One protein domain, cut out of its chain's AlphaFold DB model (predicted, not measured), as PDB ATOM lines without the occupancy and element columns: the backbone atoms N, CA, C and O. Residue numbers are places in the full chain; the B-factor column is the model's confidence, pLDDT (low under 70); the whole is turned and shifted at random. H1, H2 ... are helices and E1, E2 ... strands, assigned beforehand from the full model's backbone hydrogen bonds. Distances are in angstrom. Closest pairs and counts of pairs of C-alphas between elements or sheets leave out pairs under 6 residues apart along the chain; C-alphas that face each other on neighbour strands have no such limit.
ATOM      1  N   ILE A   4       3.757  38.485 -24.456       98.44
ATOM      2  CA  ILE A   4       3.832  39.601 -25.418       98.44
ATOM      3  C   ILE A   4       5.266  40.061 -25.719       98.44
ATOM      4  O   ILE A   4       5.569  40.429 -26.854       98.44
ATOM      5  N   ASP A   5       6.159  40.034 -24.729       98.44
ATOM      6  CA  ASP A   5       7.544  40.472 -24.909       98.44
ATOM      7  C   ASP A   5       8.341  39.454 -25.723       98.44
ATOM      8  O   ASP A   5       9.144  39.835 -26.576       98.44
ATOM      9  N   LYS A   6       8.091  38.159 -25.492       97.81
ATOM     10  CA  LYS A   6       8.644  37.074 -26.306       97.81
ATOM     11  C   LYS A   6       8.151  37.175 -27.747       97.81
ATOM     12  O   LYS A   6       8.958  37.214 -28.664       97.81
ATOM     13  N   ILE A   7       6.840  37.306 -27.935       98.12
ATOM     14  CA  ILE A   7       6.199  37.372 -29.254       98.12
ATOM     15  C   ILE A   7       6.741  38.530 -30.091       98.12
ATOM     16  O   ILE A   7       7.041  38.351 -31.268       98.12
ATOM     17  N   LYS A   8       6.921  39.713 -29.494       98.19
ATOM     18  CA  LYS A   8       7.518  40.865 -30.187       98.19
ATOM     19  C   LYS A   8       8.943  40.594 -30.668       98.19
ATOM     20  O   LYS A   8       9.292  41.057 -31.750       98.19
ATOM     21  N   LYS A   9       9.755  39.884 -29.876       98.00
ATOM     22  CA  LYS A   9      11.123  39.504 -30.259       98.00
ATOM     23  C   LYS A   9      11.105  38.482 -31.388       98.00
ATOM     24  O   LYS A   9      11.730  38.725 -32.410       98.00
ATOM     25  N   ASP A  10      10.323  37.418 -31.229       97.69
ATOM     26  CA  ASP A  10      10.224  36.343 -32.215       97.69
ATOM     27  C   ASP A  10       9.736  36.886 -33.576       97.69
ATOM     28  O   ASP A  10      10.345  36.612 -34.603       97.69
ATOM     29  N   ILE A  11       8.689  37.728 -33.602       97.88
ATOM     30  CA  ILE A  11       8.159  38.319 -34.849       97.88
ATOM     31  C   ILE A  11       9.191  39.208 -35.554       97.88
ATOM     32  O   ILE A  11       9.200  39.257 -36.781       97.88
ATOM     33  N   ALA A  12      10.051  39.909 -34.811       98.12
ATOM     34  CA  ALA A  12      11.070  40.775 -35.404       98.12
ATOM     35  C   ALA A  12      12.152  39.995 -36.176       98.12
ATOM     36  O   ALA A  12      12.836  40.585 -37.010       98.12
ATOM     37  N   GLU A  13      12.302  38.697 -35.905       97.88
ATOM     38  CA  GLU A  13      13.277  37.816 -36.557       97.88
ATOM     39  C   GLU A  13      12.687  37.039 -37.747       97.88
ATOM     40  O   GLU A  13      13.437  36.484 -38.550       97.88
ATOM     41  N   ILE A  14      11.357  37.013 -37.896       98.12
ATOM     42  CA  ILE A  14      10.683  36.285 -38.977       98.12
ATOM     43  C   ILE A  14      10.810  37.053 -40.298       98.12
ATOM     44  O   ILE A  14      10.406  38.212 -40.402       98.12
ATOM     45  N   MET A  15      11.318  36.379 -41.330       98.19
ATOM     46  CA  MET A  15      11.552  36.979 -42.652       98.19
ATOM     47  C   MET A  15      10.521  36.547 -43.696       98.19
ATOM     48  O   MET A  15      10.222  37.309 -44.615       98.19
ATOM     49  N   GLU A  16       9.955  35.348 -43.548       98.44
ATOM     50  CA  GLU A  16       9.070  34.764 -44.550       98.44
ATOM     51  C   GLU A  16       7.595  34.825 -44.122       98.44
ATOM     52  O   GLU A  16       7.248  34.442 -42.999       98.44
ATOM     53  N   PRO A  17       6.665  35.225 -45.014       98.44
ATOM     54  CA  PRO A  17       5.239  35.290 -44.684       98.44
ATOM     55  C   PRO A  17       4.649  33.968 -44.173       98.44
ATOM     56  O   PRO A  17       3.766  33.976 -43.317       98.44
ATOM     57  N   PHE A  18       5.132  32.831 -44.686       98.00
ATOM     58  CA  PHE A  18       4.684  31.505 -44.251       98.00
ATOM     59  C   PHE A  18       5.074  31.205 -42.797       98.00
ATOM     60  O   PHE A  18       4.264  30.660 -42.046       98.00
ATOM     61  N   GLU A  19       6.277  31.603 -42.380       98.25
ATOM     62  CA  GLU A  19       6.736  31.459 -40.995       98.25
ATOM     63  C   GLU A  19       5.893  32.322 -40.055       98.25
ATOM     64  O   GLU A  19       5.434  31.834 -39.021       98.25
ATOM     65  N   LEU A  20       5.601  33.570 -40.445       98.38
ATOM     66  CA  LEU A  20       4.750  34.461 -39.653       98.38
ATOM     67  C   LEU A  20       3.337  33.892 -39.507       98.38
ATOM     68  O   LEU A  20       2.780  33.898 -38.411       98.38
ATOM     69  N   ALA A  21       2.764  33.372 -40.595       98.44
ATOM     70  CA  ALA A  21       1.441  32.760 -40.569       98.44
ATOM     71  C   ALA A  21       1.387  31.560 -39.608       98.44
ATOM     72  O   ALA A  21       0.478  31.483 -38.782       98.44
ATOM     73  N   GLY A  22       2.377  30.663 -39.668       98.06
ATOM     74  CA  GLY A  22       2.466  29.519 -38.755       98.06
ATOM     75  C   GLY A  22       2.688  29.932 -37.299       98.06
ATOM     76  O   GLY A  22       2.083  29.366 -36.390       98.06
ATOM     77  N   TYR A  23       3.505  30.958 -37.068       98.25
ATOM     78  CA  TYR A  23       3.766  31.479 -35.729       98.25
ATOM     79  C   TYR A  23       2.505  32.082 -35.086       98.25
ATOM     80  O   TYR A  23       2.181  31.772 -33.937       98.25
ATOM     81  N   LEU A  24       1.748  32.891 -35.834       97.00
ATOM     82  CA  LEU A  24       0.490  33.484 -35.363       97.00
ATOM     83  C   LEU A  24      -0.591  32.425 -35.090       97.00
ATOM     84  O   LEU A  24      -1.310  32.536 -34.093       97.00
ATOM     85  N   ASP A  25      -0.682  31.382 -35.920       95.81
ATOM     86  CA  ASP A  25      -1.582  30.241 -35.688       95.81
ATOM     87  C   ASP A  25      -1.211  29.473 -34.403       95.81
ATOM     88  O   ASP A  25      -2.072  29.140 -33.577       95.81
ATOM     89  N   GLY A  26       0.092  29.287 -34.169       96.31
ATOM     90  CA  GLY A  26       0.624  28.713 -32.935       96.31
ATOM     91  C   GLY A  26       0.256  29.526 -31.691       96.31
ATOM     92  O   GLY A  26      -0.193  28.946 -30.700       96.31
ATOM     93  N   ILE A  27       0.371  30.859 -31.745       97.12
ATOM     94  CA  ILE A  27      -0.045  31.752 -30.647       97.12
ATOM     95  C   ILE A  27      -1.536  31.599 -30.358       97.12
ATOM     96  O   ILE A  27      -1.918  31.451 -29.198       97.12
ATOM     97  N   ALA A  28      -2.384  31.613 -31.387       94.88
ATOM     98  CA  ALA A  28      -3.826  31.463 -31.209       94.88
ATOM     99  C   ALA A  28      -4.174  30.123 -30.538       94.88
ATOM    100  O   ALA A  28      -4.994  30.069 -29.619       94.88
ATOM    101  N   THR A  29      -3.500  29.046 -30.941       94.25
ATOM    102  CA  THR A  29      -3.669  27.722 -30.331       94.25
ATOM    103  C   THR A  29      -3.200  27.703 -28.873       94.25
ATOM    104  O   THR A  29      -3.926  27.224 -27.999       94.25
ATOM    105  N   ALA A  30      -2.019  28.254 -28.580       96.12
ATOM    106  CA  ALA A  30      -1.467  28.311 -27.226       96.12
ATOM    107  C   ALA A  30      -2.349  29.142 -26.281       96.12
ATOM    108  O   ALA A  30      -2.682  28.690 -25.183       96.12
ATOM    109  N   ALA A  31      -2.798  30.311 -26.737       97.44
ATOM    110  CA  ALA A  31      -3.711  31.171 -25.998       97.44
ATOM    111  C   ALA A  31      -5.041  30.464 -25.702       97.44
ATOM    112  O   ALA A  31      -5.557  30.568 -24.590       97.44
ATOM    113  N   ALA A  32      -5.576  29.687 -26.650       95.19
ATOM    114  CA  ALA A  32      -6.812  28.943 -26.435       95.19
ATOM    115  C   ALA A  32      -6.638  27.812 -25.412       95.19
ATOM    116  O   ALA A  32      -7.530  27.589 -24.595       95.19
ATOM    117  N   ILE A  33      -5.495  27.116 -25.419       94.94
ATOM    118  CA  ILE A  33      -5.168  26.089 -24.416       94.94
ATOM    119  C   ILE A  33      -5.060  26.715 -23.023       94.94
ATOM    120  O   ILE A  33      -5.643  26.191 -22.073       94.94
ATOM    121  N   TYR A  34      -4.355  27.841 -22.912       97.06
ATOM    122  CA  TYR A  34      -4.210  28.585 -21.664       97.06
ATOM    123  C   TYR A  34      -5.569  29.052 -21.125       97.06
ATOM    124  O   TYR A  34      -5.947  28.711 -20.003       97.06
ATOM    125  N   CYS A  35      -6.354  29.746 -21.954       97.38
ATOM    126  CA  CYS A  35      -7.666  30.252 -21.556       97.38
ATOM    127  C   CYS A  35      -8.635  29.119 -21.230       97.38
ATOM    128  O   CYS A  35      -9.386  29.229 -20.276       97.38
ATOM    129  N   LYS A  36      -8.584  27.973 -21.919       95.25
ATOM    130  CA  LYS A  36      -9.461  26.837 -21.592       95.25
ATOM    131  C   LYS A  36      -9.304  26.374 -20.137       95.25
ATOM    132  O   LYS A  36     -10.256  25.842 -19.570       95.25
ATOM    133  N   LYS A  37      -8.114  26.542 -19.557       95.50
ATOM    134  CA  LYS A  37      -7.819  26.179 -18.169       95.50
ATOM    135  C   LYS A  37      -8.105  27.322 -17.194       95.50
ATOM    136  O   LYS A  37      -8.728  27.080 -16.168       95.50
ATOM    137  N   GLU A  38      -7.639  28.528 -17.503       97.25
ATOM    138  CA  GLU A  38      -7.630  29.653 -16.554       97.25
ATOM    139  C   GLU A  38      -8.825  30.612 -16.734       97.25
ATOM    140  O   GLU A  38      -9.315  31.186 -15.766       97.25
ATOM    141  N   TYR A  39      -9.326  30.753 -17.966       96.56
ATOM    142  CA  TYR A  39     -10.374  31.695 -18.382       96.56
ATOM    143  C   TYR A  39     -11.362  31.026 -19.362       96.56
ATOM    144  O   TYR A  39     -11.452  31.431 -20.527       96.56
ATOM    145  N   PRO A  40     -12.060  29.947 -18.956       95.06
ATOM    146  CA  PRO A  40     -12.810  29.091 -19.880       95.06
ATOM    147  C   PRO A  40     -13.910  29.835 -20.648       95.06
ATOM    148  O   PRO A  40     -14.177  29.488 -21.798       95.06
ATOM    149  N   ASP A  41     -14.491  30.877 -20.050       95.94
ATOM    150  CA  ASP A  41     -15.524  31.718 -20.669       95.94
ATOM    151  C   ASP A  41     -14.998  32.543 -21.853       95.94
ATOM    152  O   ASP A  41     -15.765  32.957 -22.721       95.94
ATOM    153  N   GLU A  42     -13.680  32.740 -21.938       97.25
ATOM    154  CA  GLU A  42     -13.042  33.473 -23.030       97.25
ATOM    155  C   GLU A  42     -12.759  32.586 -24.252       97.25
ATOM    156  O   GLU A  42     -12.267  33.070 -25.276       97.25
ATOM    157  N   VAL A  43     -13.070  31.287 -24.177       95.19
ATOM    158  CA  VAL A  43     -12.877  30.328 -25.269       95.19
ATOM    159  C   VAL A  43     -14.204  30.016 -25.949       95.19
ATOM    160  O   VAL A  43     -15.141  29.490 -25.352       95.19
ATOM    161  N   ILE A  44     -14.273  30.275 -27.252       92.50
ATOM    162  CA  ILE A  44     -15.488  30.089 -28.042       92.50
ATOM    163  C   ILE A  44     -15.435  28.717 -28.709       92.50
ATOM    164  O   ILE A  44     -14.638  28.484 -29.623       92.50
ATOM    165  N   PHE A  45     -16.327  27.818 -28.296       87.75
ATOM    166  CA  PHE A  45     -16.544  26.531 -28.954       87.75
ATOM    167  C   PHE A  45     -17.812  26.564 -29.811       87.75
ATOM    168  O   PHE A  45     -18.845  27.087 -29.403       87.75
ATOM    169  N   LYS A  46     -17.753  25.954 -30.996       89.62
ATOM    170  CA  LYS A  46     -18.924  25.688 -31.843       89.62
ATOM    171  C   LYS A  46     -18.828  24.266 -32.375       89.62
ATOM    172  O   LYS A  46     -17.789  23.889 -32.915       89.62
ATOM    173  N   ASP A  47     -19.887  23.482 -32.199       91.69
ATOM    174  CA  ASP A  47     -19.950  22.073 -32.619       91.69
ATOM    175  C   ASP A  47     -18.797  21.221 -32.045       91.69
ATOM    176  O   ASP A  47     -18.191  20.402 -32.733       91.69
ATOM    177  N   GLY A  48     -18.429  21.479 -30.783       82.19
ATOM    178  CA  GLY A  48     -17.321  20.799 -30.099       82.19
ATOM    179  C   GLY A  48     -15.921  21.186 -30.592       82.19
ATOM    180  O   GLY A  48     -14.934  20.633 -30.112       82.19
ATOM    181  N   LYS A  49     -15.809  22.138 -31.526       85.12
ATOM    182  CA  LYS A  49     -14.536  22.624 -32.068       85.12
ATOM    183  C   LYS A  49     -14.222  24.017 -31.547       85.12
ATOM    184  O   LYS A  49     -15.111  24.866 -31.462       85.12
ATOM    185  N   LEU A  50     -12.947  24.255 -31.241       85.12
ATOM    186  CA  LEU A  50     -12.446  25.595 -30.955       85.12
ATOM    187  C   LEU A  50     -12.701  26.485 -32.178       85.12
ATOM    188  O   LEU A  50     -12.281  26.158 -33.289       85.12
ATOM    189  N   LYS A  51     -13.423  27.585 -31.978       90.81
ATOM    190  CA  LYS A  51     -13.653  28.607 -33.005       90.81
ATOM    191  C   LYS A  51     -12.823  29.852 -32.802       90.81
ATOM    192  O   LYS A  51     -12.530  30.523 -33.783       90.81
ATOM    193  N   GLY A  52     -12.451  30.144 -31.568       90.94
ATOM    194  CA  GLY A  52     -11.600  31.274 -31.275       90.94
ATOM    195  C   GLY A  52     -11.531  31.553 -29.790       90.94
ATOM    196  O   GLY A  52     -12.036  30.801 -28.959       90.94
ATOM    197  N   ILE A  53     -10.900  32.672 -29.506       96.06
ATOM    198  CA  ILE A  53     -10.687  33.236 -28.184       96.06
ATOM    199  C   ILE A  53     -11.130  34.684 -28.288       96.06
ATOM    200  O   ILE A  53     -10.943  35.322 -29.331       96.06
ATOM    201  N   THR A  54     -11.744  35.202 -27.239       96.88
ATOM    202  CA  THR A  54     -12.068  36.625 -27.191       96.88
ATOM    203  C   THR A  54     -10.782  37.458 -27.135       96.88
ATOM    204  O   THR A  54      -9.689  36.969 -26.828       96.88
ATOM    205  N   VAL A  55     -10.918  38.762 -27.384       96.75
ATOM    206  CA  VAL A  55      -9.814  39.706 -27.183       96.75
ATOM    207  C   VAL A  55      -9.359  39.750 -25.717       96.75
ATOM    208  O   VAL A  55      -8.166  39.887 -25.461       96.75
ATOM    209  N   CYS A  56     -10.280  39.570 -24.763       97.81
ATOM    210  CA  CYS A  56      -9.971  39.534 -23.334       97.81
ATOM    211  C   CYS A  56      -9.109  38.315 -22.990       97.81
ATOM    212  O   CYS A  56      -8.048  38.478 -22.393       97.81
ATOM    213  N   GLY A  57      -9.489  37.121 -23.458       97.88
ATOM    214  CA  GLY A  57      -8.697  35.904 -23.261       97.88
ATOM    215  C   GLY A  57      -7.305  36.003 -23.885       97.88
ATOM    216  O   GLY A  57      -6.307  35.678 -23.242       97.88
ATOM    217  N   MET A  58      -7.212  36.535 -25.108       98.12
ATOM    218  CA  MET A  58      -5.912  36.799 -25.729       98.12
ATOM    219  C   MET A  58      -5.077  37.778 -24.891       98.12
ATOM    220  O   MET A  58      -3.893  37.533 -24.684       98.12
ATOM    221  N   SER A  59      -5.676  38.850 -24.362       98.38
ATOM    222  CA  SER A  59      -4.976  39.797 -23.483       98.38
ATOM    223  C   SER A  59      -4.441  39.113 -22.223       98.38
ATOM    224  O   SER A  59      -3.279  39.311 -21.877       98.38
ATOM    225  N   CYS A  60      -5.244  38.263 -21.577       98.44
ATOM    226  CA  CYS A  60      -4.814  37.497 -20.408       98.44
ATOM    227  C   CYS A  60      -3.625  36.580 -20.724       98.44
ATOM    228  O   CYS A  60      -2.660  36.550 -19.966       98.44
ATOM    229  N   TYR A  61      -3.657  35.875 -21.858       98.44
ATOM    230  CA  TYR A  61      -2.525  35.059 -22.304       98.44
ATOM    231  C   TYR A  61      -1.276  35.906 -22.579       98.44
ATOM    232  O   TYR A  61      -0.189  35.585 -22.118       98.44
ATOM    233  N   LEU A  62      -1.422  37.016 -23.305       98.44
ATOM    234  CA  LEU A  62      -0.306  37.899 -23.647       98.44
ATOM    235  C   LEU A  62       0.376  38.498 -22.407       98.44
ATOM    236  O   LEU A  62       1.580  38.771 -22.438       98.44
ATOM    237  N   GLU A  63      -0.377  38.687 -21.324       98.44
ATOM    238  CA  GLU A  63       0.134  39.156 -20.038       98.44
ATOM    239  C   GLU A  63       0.708  38.056 -19.139       98.44
ATOM    240  O   GLU A  63       1.390  38.395 -18.168       98.44
ATOM    241  N   SER A  64       0.472  36.776 -19.448       98.06
ATOM    242  CA  SER A  64       0.967  35.656 -18.649       98.06
ATOM    243  C   SER A  64       2.482  35.492 -18.778       98.06
ATOM    244  O   SER A  64       3.107  35.953 -19.736       98.06
TER     245      SER A  64
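What this domain is: This is residues 4 to 64 of the 66 residues of an uncharacterized protein of Blautia wexlerae (UniProt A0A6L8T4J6). A small strand hairpin, E1 and E2, packs on the second half of one long helix, H2, which makes the spine of the domain. H1 folds back beside the first part of H2 with a loose gap between them, and the short helix H3 packs crosswise on H2 and brings its end near the start of H1. The printed part has 61 residues, with three named helices and two named strands in the order H1, H2, E1, E2, H3; the two strands make one antiparallel sheet, and the class is mostly helix. The whole is only just compact, close to loose, with a radius of gyration of the C-alphas of 12.5 A and spans of 35 by 24 by 15 A.

Where its parts are: Strand E1 is residues 43 to 46, 10.1 A from first to last C-alpha, and E2 is residues 49 to 53, 11.9 A. H2 is residues 17 to 38, 31.4 A long, from C-alpha 17 at (5.239, 35.290, -44.684) to C-alpha 38 at (-7.630, 29.653, -16.554). H1 is residues 4 to 13, 14.7 A long, and begins with C-alpha 4 at (3.832, 39.601, -25.418). H3 is residues 55 to 63, 12.3 A long, and ends with C-alpha 63 at (0.134, 39.156, -20.038).

How they stand to each other: E1 and E2 are a hairpin of antiparallel strands, with 145 degrees between their N-to-C directions. N 44 and O 52 are 2.9 A apart and N 49 and O 46 are 3.0 A apart, both within hydrogen-bond range. The closest C-alphas of H2 and E2 are those of Ala 32 and Ile 53, 6.0 A apart; those of H2 and E1 are Lys 36 and Val 43, 6.1 A apart. H2 touches H3 with residues 28 to 35 alone, about perpendicular at 85 degrees, and the closest C-alphas are those of Ala 31 and Tyr 61, 5.5 A apart. H1 and H2 are close but not clearly touching, with the closest C-alphas, of Ile 11 and Leu 20, 7.0 A apart; they run opposite ways at a shallow tilt of 14 degrees. H1 and H3 are close but not clearly touching, about perpendicular at 84 degrees, with the closest C-alphas, of Ile 4 and Leu 62, 4.8 A apart. H1 is apart from E1 and from E2. Each O i to N i+4 pair is within hydrogen-bond range in H3, against 5 of 6 in H1 and 17 of 18 in H2.

The domain as a whole: The two C-alphas farthest apart in the domain are those of Glu 13 and Asp 47, 37.0 A, while those of Ile 4 and Ser 64, the first and last printed, are 8.3 A apart. The printed part has no cut. The four links, H1 to H2, H2 to E1, E1 to E2 and E2 to H3, are tight. The mean pLDDT of the printed part is 96.0, and no printed residue is under 70.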